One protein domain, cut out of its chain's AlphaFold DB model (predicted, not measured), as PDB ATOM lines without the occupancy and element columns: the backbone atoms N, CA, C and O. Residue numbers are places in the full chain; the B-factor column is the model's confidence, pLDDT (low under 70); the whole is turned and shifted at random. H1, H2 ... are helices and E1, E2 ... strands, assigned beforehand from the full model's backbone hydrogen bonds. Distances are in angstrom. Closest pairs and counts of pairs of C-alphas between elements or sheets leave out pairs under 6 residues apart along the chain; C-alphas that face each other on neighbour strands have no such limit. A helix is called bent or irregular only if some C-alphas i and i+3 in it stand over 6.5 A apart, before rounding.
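Overview. This is residues 128 to 190 of the 190 residues of an uncharacterized protein of Acholeplasmataceae bacterium (UniProt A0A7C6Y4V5). A small strand hairpin, E1 and E2, sits at one end of two helices, H1 and H3, that run the same way side by side, while H2 crosses their other end. The long link of residues 163 to 174 leads from H2 back to the hairpin end, where H3 begins. The printed part has 63 residues, with two named strands and three named helices in the order E1, E2, H1, H2, H3; the sheet is antiparallel and the class is mixed, helices and strands. The whole is compact, with a radius of gyration of the C-alphas of 11.0 A and spans of 28 by 25 by 16 A.

Arrangement. Look first at E1, residues 128 to 132, and E2, residues 135 to 138, an antiparallel hairpin at 150 degrees; N 129 and O 137 are within hydrogen-bond range at 2.8 A, N 137 and O 129 at 3.0 A. Next find H3, residues 175 to 186: its closest C-alpha to E1 is that of Lys 179, 5.5 A from that of Leu 131. H1, residues 139 to 151, touches H3, closest at the C-alphas of Ile 146 and His 182, 6.0 A; they run the same way at a shallow tilt of 34 degrees, only just short of steep. H2, residues 153 to 162, touches residues 184 to 185 of H3 alone, closest at the C-alphas of Leu 158 and Leu 185, 6.0 A, opposite ways at a steep tilt of 61 degrees. H1 and H2 are close but not clearly touching, with the closest C-alphas, of Met 149 and Arg 155, 6.8 A apart, and are about perpendicular at 80 degrees. E1 and H2 are apart. In H1 and H3 every O i to N i+4 pair is within hydrogen-bond range; in H2, 4 of 6 are.

Along the chain. Find C-alpha 128 at (32.131, -26.302, 58.301), where E1 begins its 11.8 A; E2 covers 10.4 A. From C-alpha 139 at (35.633, -23.483, 54.678), H1 runs 18.6 A. H2 spans 15.3 A and is irregular: C-alphas 154 and 157 are 7.5 A apart. H3 runs 16.3 A to C-alpha 186 at (47.141, -34.897, 49.453).

Size, cuts and confidence. The two farthest C-alphas, of Cys 134 and Asn 167, are 29.7 A apart. The printed part has no cut and ends at the chain's last residue, 190. The link from H2 to H3 is long; the other links are tight. Look at residues 189 to 190 for pLDDT under 70; the mean of the printed part is 91.8.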
ATOM      1  N   TRP A 128      31.290 -25.115  58.141       96.19
ATOM      2  CA  TRP A 128      32.131 -26.302  58.301       96.19
ATOM      3  C   TRP A 128      32.071 -27.215  57.074       96.19
ATOM      4  O   TRP A 128      30.993 -27.518  56.569       96.19
ATOM      5  N   ILE A 129      33.230 -27.681  56.615       94.69
ATOM      6  CA  ILE A 129      33.372 -28.669  55.546       94.69
ATOM      7  C   ILE A 129      33.938 -29.953  56.144       94.69
ATOM      8  O   ILE A 129      35.014 -29.948  56.739       94.69
ATOM      9  N   GLU A 130      33.243 -31.069  55.931       92.25
ATOM     10  CA  GLU A 130      33.744 -32.398  56.278       92.25
ATOM     11  C   GLU A 130      34.741 -32.882  55.224       92.25
ATOM     12  O   GLU A 130      34.367 -33.410  54.166       92.25
ATOM     13  N   LEU A 131      36.028 -32.734  55.528       88.19
ATOM     14  CA  LEU A 131      37.089 -33.238  54.674       88.19
ATOM     15  C   LEU A 131      37.152 -34.750  54.712       88.19
ATOM     16  O   LEU A 131      37.345 -35.322  53.662       88.19
ATOM     17  N   MET A 132      36.963 -35.421  55.843       84.94
ATOM     18  CA  MET A 132      36.806 -36.881  55.944       84.94
ATOM     19  C   MET A 132      36.038 -37.219  57.224       84.94
ATOM     20  O   MET A 132      35.788 -36.325  58.027       84.94
ATOM     21  N   ALA A 133      35.670 -38.488  57.425       81.81
ATOM     22  CA  ALA A 133      34.977 -38.894  58.648       81.81
ATOM     23  C   ALA A 133      35.764 -38.425  59.885       81.81
ATOM     24  O   ALA A 133      36.964 -38.694  59.978       81.81
ATOM     25  N   CYS A 134      35.088 -37.718  60.798       83.38
ATOM     26  CA  CYS A 134      35.685 -37.105  61.990       83.38
ATOM     27  C   CYS A 134      36.781 -36.075  61.699       83.38
ATOM     28  O   CYS A 134      37.683 -35.902  62.508       83.38
ATOM     29  N   ASN A 135      36.743 -35.399  60.556       88.50
ATOM     30  CA  ASN A 135      37.638 -34.286  60.274       88.50
ATOM     31  C   ASN A 135      36.864 -33.200  59.537       88.50
ATOM     32  O   ASN A 135      36.630 -33.285  58.323       88.50
ATOM     33  N   ILE A 136      36.458 -32.195  60.302       94.25
ATOM     34  CA  ILE A 136      35.814 -30.998  59.787       94.25
ATOM     35  C   ILE A 136      36.748 -29.808  59.944       94.25
ATOM     36  O   ILE A 136      37.452 -29.671  60.938       94.25
ATOM     37  N   LEU A 137      36.721 -28.916  58.963       95.00
ATOM     38  CA  LEU A 137      37.422 -27.642  59.034       95.00
ATOM     39  C   LEU A 137      36.513 -26.523  58.535       95.00
ATOM     40  O   LEU A 137      35.661 -26.764  57.672       95.00
ATOM     41  N   PRO A 138      36.687 -25.287  59.018       96.81
ATOM     42  CA  PRO A 138      36.045 -24.130  58.421       96.81
ATOM     43  C   PRO A 138      36.417 -24.017  56.949       96.81
ATOM     44  O   PRO A 138      37.565 -24.228  56.553       96.81
ATOM     45  N   ARG A 139      35.449 -23.637  56.121       96.50
ATOM     46  CA  ARG A 139      35.633 -23.483  54.678       96.50
ATOM     47  C   ARG A 139      36.804 -22.565  54.323       96.50
ATOM     48  O   ARG A 139      37.541 -22.859  53.385       96.50
ATOM     49  N   GLU A 140      36.979 -21.472  55.059       95.94
ATOM     50  CA  GLU A 140      38.085 -20.536  54.837       95.94
ATOM     51  C   GLU A 140      39.450 -21.193  55.066       95.94
ATOM     52  O   GLU A 140      40.357 -21.000  54.253       95.94
ATOM     53  N   ASP A 141      39.568 -22.044  56.085       95.94
ATOM     54  CA  ASP A 141      40.796 -22.785  56.381       95.94
ATOM     55  C   ASP A 141      41.050 -23.883  55.345       95.94
ATOM     56  O   ASP A 141      42.179 -24.053  54.894       95.94
ATOM     57  N   VAL A 142      40.006 -24.576  54.869       96.06
ATOM     58  CA  VAL A 142      40.134 -25.518  53.739       96.06
ATOM     59  C   VAL A 142      40.674 -24.803  52.499       96.06
ATOM     60  O   VAL A 142      41.586 -25.301  51.837       96.06
ATOM     61  N   ILE A 143      40.141 -23.620  52.186       97.00
ATOM     62  CA  ILE A 143      40.620 -22.799  51.070       97.00
ATOM     63  C   ILE A 143      42.074 -22.371  51.299       97.00
ATOM     64  O   ILE A 143      42.875 -22.456  50.368       97.00
ATOM     65  N   GLY A 144      42.421 -21.918  52.507       95.94
ATOM     66  CA  GLY A 144      43.789 -21.557  52.888       95.94
ATOM     67  C   GLY A 144      44.764 -22.710  52.659       95.94
ATOM     68  O   GLY A 144      45.723 -22.566  51.899       95.94
ATOM     69  N   ASN A 145      44.434 -23.882  53.196       94.69
ATOM     70  CA  ASN A 145      45.212 -25.105  53.044       94.69
ATOM     71  C   ASN A 145      45.416 -25.457  51.566       94.69
ATOM     72  O   ASN A 145      46.545 -25.645  51.124       94.69
ATOM     73  N   ILE A 146      44.354 -25.473  50.753       96.12
ATOM     74  CA  ILE A 146      44.478 -25.780  49.320       96.12
ATOM     75  C   ILE A 146      45.377 -24.759  48.602       96.12
ATOM     76  O   ILE A 146      46.180 -25.155  47.755       96.12
ATOM     77  N   LYS A 147      45.305 -23.461  48.935       96.25
ATOM     78  CA  LYS A 147      46.207 -22.447  48.351       96.25
ATOM     79  C   LYS A 147      47.669 -22.755  48.650       96.25
ATOM     80  O   LYS A 147      48.496 -22.703  47.740       96.25
ATOM     81  N   GLU A 148      47.983 -23.101  49.893       95.25
ATOM     82  CA  GLU A 148      49.341 -23.483  50.293       95.25
ATOM     83  C   GLU A 148      49.804 -24.748  49.561       95.25
ATOM     84  O   GLU A 148      50.918 -24.806  49.031       95.25
ATOM     85  N   MET A 149      48.921 -25.742  49.435       94.38
ATOM     86  CA  MET A 149      49.196 -26.983  48.711       94.38
ATOM     87  C   MET A 149      49.480 -26.739  47.223       94.38
ATOM     88  O   MET A 149      50.412 -27.327  46.674       94.38
ATOM     89  N   LEU A 150      48.722 -25.853  46.570       94.44
ATOM     90  CA  LEU A 150      48.934 -25.474  45.168       94.44
ATOM     91  C   LEU A 150      50.266 -24.740  44.943       94.44
ATOM     92  O   LEU A 150      50.846 -24.841  43.857       94.44
ATOM     93  N   ALA A 151      50.752 -24.021  45.958       93.00
ATOM     94  CA  ALA A 151      52.032 -23.318  45.934       93.00
ATOM     95  C   ALA A 151      53.234 -24.211  46.305       93.00
ATOM     96  O   ALA A 151      54.380 -23.832  46.064       93.00
ATOM     97  N   THR A 152      52.998 -25.394  46.875       92.69
ATOM     98  CA  THR A 152      54.052 -26.276  47.386       92.69
ATOM     99  C   THR A 152      54.753 -27.047  46.260       92.69
ATOM    100  O   THR A 152      54.149 -27.895  45.600       92.69
ATOM    101  N   GLU A 153      56.068 -26.847  46.096       89.62
ATOM    102  CA  GLU A 153      56.883 -27.524  45.064       89.62
ATOM    103  C   GLU A 153      56.808 -29.061  45.138       89.62
ATOM    104  O   GLU A 153      56.803 -29.753  44.119       89.62
ATOM    105  N   GLY A 154      56.679 -29.618  46.347       87.81
ATOM    106  CA  GLY A 154      56.533 -31.059  46.563       87.81
ATOM    107  C   GLY A 154      55.266 -31.675  45.945       87.81
ATOM    108  O   GLY A 154      55.212 -32.891  45.768       87.81
ATOM    109  N   ARG A 155      54.262 -30.865  45.574       90.81
ATOM    110  CA  ARG A 155      52.968 -31.331  45.036       90.81
ATOM    111  C   ARG A 155      52.840 -31.192  43.517       90.81
ATOM    112  O   ARG A 155      51.838 -31.619  42.944       90.81
ATOM    113  N   GLU A 156      53.874 -30.705  42.826       93.12
ATOM    114  CA  GLU A 156      53.886 -30.520  41.361       93.12
ATOM    115  C   GLU A 156      53.512 -31.780  40.576       93.12
ATOM    116  O   GLU A 156      52.848 -31.712  39.538       93.12
ATOM    117  N   TYR A 157      53.951 -32.946  41.052       93.38
ATOM    118  CA  TYR A 157      53.619 -34.216  40.415       93.38
ATOM    119  C   TYR A 157      52.110 -34.492  40.451       93.38
ATOM    120  O   TYR A 157      51.541 -34.867  39.425       93.38
ATOM    121  N   LEU A 158      51.459 -34.270  41.597       93.75
ATOM    122  CA  LEU A 158      50.018 -34.478  41.767       93.75
ATOM    123  C   LEU A 158      49.227 -33.469  40.929       93.75
ATOM    124  O   LEU A 158      48.348 -33.872  40.170       93.75
ATOM    125  N   ILE A 159      49.625 -32.193  40.954       93.38
ATOM    126  CA  ILE A 159      49.023 -31.126  40.139       93.38
ATOM    127  C   ILE A 159      49.036 -31.503  38.651       93.38
ATOM    128  O   ILE A 159      48.008 -31.437  37.976       93.38
ATOM    129  N   LYS A 160      50.179 -31.978  38.137       94.12
ATOM    130  CA  LYS A 160      50.303 -32.433  36.742       94.12
ATOM    131  C   LYS A 160      49.490 -33.695  36.461       94.12
ATOM    132  O   LYS A 160      48.835 -33.772  35.423       94.12
ATOM    133  N   LYS A 161      49.535 -34.680  37.364       93.62
ATOM    134  CA  LYS A 161      48.833 -35.964  37.224       93.62
ATOM    135  C   LYS A 161      47.319 -35.770  37.124       93.62
ATOM    136  O   LYS A 161      46.697 -36.371  36.251       93.62
ATOM    137  N   TYR A 162      46.753 -34.923  37.982       93.12
ATOM    138  CA  TYR A 162      45.312 -34.661  38.055       93.12
ATOM    139  C   TYR A 162      44.856 -33.463  37.210       93.12
ATOM    140  O   TYR A 162      43.664 -33.190  37.140       93.12
ATOM    141  N   LYS A 163      45.777 -32.794  36.496       93.94
ATOM    142  CA  LYS A 163      45.499 -31.622  35.642       93.94
ATOM    143  C   LYS A 163      44.827 -30.472  36.404       93.94
ATOM    144  O   LYS A 163      43.911 -29.835  35.890       93.94
ATOM    145  N   ILE A 164      45.299 -30.215  37.619       94.38
ATOM    146  CA  ILE A 164      44.771 -29.161  38.486       94.38
ATOM    147  C   ILE A 164      45.238 -27.796  37.963       94.38
ATOM    148  O   ILE A 164      46.433 -27.590  37.732       94.38
ATOM    149  N   ASP A 165      44.304 -26.860  37.786       93.00
ATOM    150  CA  ASP A 165      44.631 -25.463  37.495       93.00
ATOM    151  C   ASP A 165      45.105 -24.763  38.773       93.00
ATOM    152  O   ASP A 165      44.360 -24.636  39.742       93.00
ATOM    153  N   LYS A 166      46.349 -24.280  38.773       91.81
ATOM    154  CA  LYS A 166      46.928 -23.558  39.914       91.81
ATOM    155  C   LYS A 166      46.269 -22.210  40.187       91.81
ATOM    156  O   LYS A 166      46.420 -21.686  41.284       91.81
ATOM    157  N   ASN A 167      45.584 -21.642  39.198       92.69
ATOM    158  CA  ASN A 167      44.935 -20.337  39.310       92.69
ATOM    159  C   ASN A 167      43.419 -20.458  39.513       92.69
ATOM    160  O   ASN A 167      42.701 -19.476  39.325       92.69
ATOM    161  N   ILE A 168      42.932 -21.652  39.863       94.81
ATOM    162  CA  ILE A 168      41.517 -21.896  40.132       94.81
ATOM    163  C   ILE A 168      40.999 -20.958  41.233       94.81
ATOM    164  O   ILE A 168      41.637 -20.778  42.273       94.81
ATOM    165  N   ASP A 169      39.827 -20.354  41.017       95.88
ATOM    166  CA  ASP A 169      39.167 -19.552  42.050       95.88
ATOM    167  C   ASP A 169      38.475 -20.470  43.059       95.88
ATOM    168  O   ASP A 169      37.332 -20.893  42.873       95.88
ATOM    169  N   LEU A 170      39.180 -20.761  44.148       95.94
ATOM    170  CA  LEU A 170      38.711 -21.654  45.204       95.94
ATOM    171  C   LEU A 170      37.419 -21.176  45.878       95.94
ATOM    172  O   LEU A 170      36.654 -22.004  46.364       95.94
ATOM    173  N   ASN A 171      37.131 -19.870  45.885       94.62
ATOM    174  CA  ASN A 171      35.894 -19.371  46.490       94.62
ATOM    175  C   ASN A 171      34.652 -19.773  45.688       94.62
ATOM    176  O   ASN A 171      33.567 -19.864  46.259       94.62
ATOM    177  N   SER A 172      34.818 -20.025  44.385       95.69
ATOM    178  CA  SER A 172      33.735 -20.420  43.479       95.69
ATOM    179  C   SER A 172      33.370 -21.908  43.552       95.69
ATOM    180  O   SER A 172      32.316 -22.297  43.055       95.69
ATOM    181  N   LEU A 173      34.216 -22.730  44.183       96.06
ATOM    182  CA  LEU A 173      34.039 -24.179  44.260       96.06
ATOM    183  C   LEU A 173      33.013 -24.577  45.324       96.06
ATOM    184  O   LEU A 173      32.971 -24.012  46.416       96.06
ATOM    185  N   THR A 174      32.216 -25.601  45.047       96.19
ATOM    186  CA  THR A 174      31.360 -26.256  46.047       96.19
ATOM    187  C   THR A 174      32.194 -26.981  47.112       96.19
ATOM    188  O   THR A 174      33.377 -27.259  46.914       96.19
ATOM    189  N   ASP A 175      31.593 -27.323  48.253       95.44
ATOM    190  CA  ASP A 175      32.292 -28.058  49.323       95.44
ATOM    191  C   ASP A 175      32.810 -29.423  48.846       95.44
ATOM    192  O   ASP A 175      33.905 -29.842  49.218       95.44
ATOM    193  N   SER A 176      32.054 -30.102  47.976       94.38
ATOM    194  CA  SER A 176      32.475 -31.367  47.367       94.38
ATOM    195  C   SER A 176      33.682 -31.193  46.447       94.38
ATOM    196  O   SER A 176      34.597 -32.009  46.498       94.38
ATOM    197  N   GLU A 177      33.718 -30.122  45.651       95.25
ATOM    198  CA  GLU A 177      34.859 -29.813  44.781       95.25
ATOM    199  C   GLU A 177      36.102 -29.426  45.592       95.25
ATOM    200  O   GLU A 177      37.202 -29.866  45.265       95.25
ATOM    201  N   LEU A 178      35.945 -28.664  46.683       95.75
ATOM    202  CA  LEU A 178      37.052 -28.364  47.600       95.75
ATOM    203  C   LEU A 178      37.597 -29.633  48.260       95.75
ATOM    204  O   LEU A 178      38.809 -29.831  48.291       95.75
ATOM    205  N   LYS A 179      36.715 -30.510  48.752       94.19
ATOM    206  CA  LYS A 179      37.092 -31.799  49.345       94.19
ATOM    207  C   LYS A 179      37.842 -32.680  48.350       94.19
ATOM    208  O   LYS A 179      38.897 -33.220  48.679       94.19
ATOM    209  N   GLU A 180      37.328 -32.806  47.128       93.12
ATOM    210  CA  GLU A 180      37.979 -33.580  46.072       93.12
ATOM    211  C   GLU A 180      39.358 -33.005  45.731       93.12
ATOM    212  O   GLU A 180      40.342 -33.746  45.679       93.12
ATOM    213  N   LEU A 181      39.454 -31.686  45.556       94.38
ATOM    214  CA  LEU A 181      40.715 -31.016  45.255       94.38
ATOM    215  C   LEU A 181      41.739 -31.200  46.382       94.38
ATOM    216  O   LEU A 181      42.895 -31.530  46.114       94.38
ATOM    217  N   HIS A 182      41.309 -31.048  47.637       94.25
ATOM    218  CA  HIS A 182      42.133 -31.317  48.810       94.25
ATOM    219  C   HIS A 182      42.698 -32.747  48.772       94.25
ATOM    220  O   HIS A 182      43.907 -32.940  48.880       94.25
ATOM    221  N   TYR A 183      41.861 -33.757  48.519       91.69
ATOM    222  CA  TYR A 183      42.314 -35.148  48.416       91.69
ATOM    223  C   TYR A 183      43.290 -35.400  47.268       91.69
ATOM    224  O   TYR A 183      44.297 -36.087  47.455       91.69
ATOM    225  N   GLN A 184      43.018 -34.844  46.086       92.44
ATOM    226  CA  GLN A 184      43.909 -34.975  44.933       92.44
ATOM    227  C   GLN A 184      45.296 -34.391  45.233       92.44
ATOM    228  O   GLN A 184      46.310 -34.968  44.828       92.44
ATOM    229  N   LEU A 185      45.345 -33.274  45.966       92.50
ATOM    230  CA  LEU A 185      46.584 -32.618  46.374       92.50
ATOM    231  C   LEU A 185      47.290 -33.331  47.528       92.50
ATOM    232  O   LEU A 185      48.513 -33.245  47.602       92.50
ATOM    233  N   GLU A 186      46.571 -34.018  48.415       89.75
ATOM    234  CA  GLU A 186      47.141 -34.897  49.453       89.75
ATOM    235  C   GLU A 186      47.633 -36.240  48.888       89.75
ATOM    236  O   GLU A 186      48.419 -36.949  49.512       89.75
ATOM    237  N   GLY A 187      47.192 -36.613  47.684       83.81
ATOM    238  CA  GLY A 187      47.502 -37.915  47.095       83.81
ATOM    239  C   GLY A 187      46.740 -39.075  47.746       83.81
ATOM    240  O   GLY A 187      47.127 -40.232  47.566       83.81
ATOM    241  N   VAL A 188      45.655 -38.784  48.467       79.00
ATOM    242  CA  VAL A 188      44.747 -39.790  49.029       79.00
ATOM    243  C   VAL A 188      43.867 -40.337  47.902       79.00
ATOM    244  O   VAL A 188      43.234 -39.575  47.173       79.00
ATOM    245  N   MET A 189      43.837 -41.663  47.735       60.38
ATOM    246  CA  MET A 189      42.933 -42.345  46.802       60.38
ATOM    247  C   MET A 189      41.910 -43.156  47.601       60.38
ATOM    248  O   MET A 189      42.314 -44.004  48.396       60.38
ATOM    249  N   TYR A 190      40.621 -42.897  47.371       51.00
ATOM    250  CA  TYR A 190      39.502 -43.707  47.860       51.00
ATOM    251  C   TYR A 190      38.921 -44.554  46.727       51.00
ATOM    252  O   TYR A 190      38.832 -44.030  45.592       51.00
TER     253      TYR A 190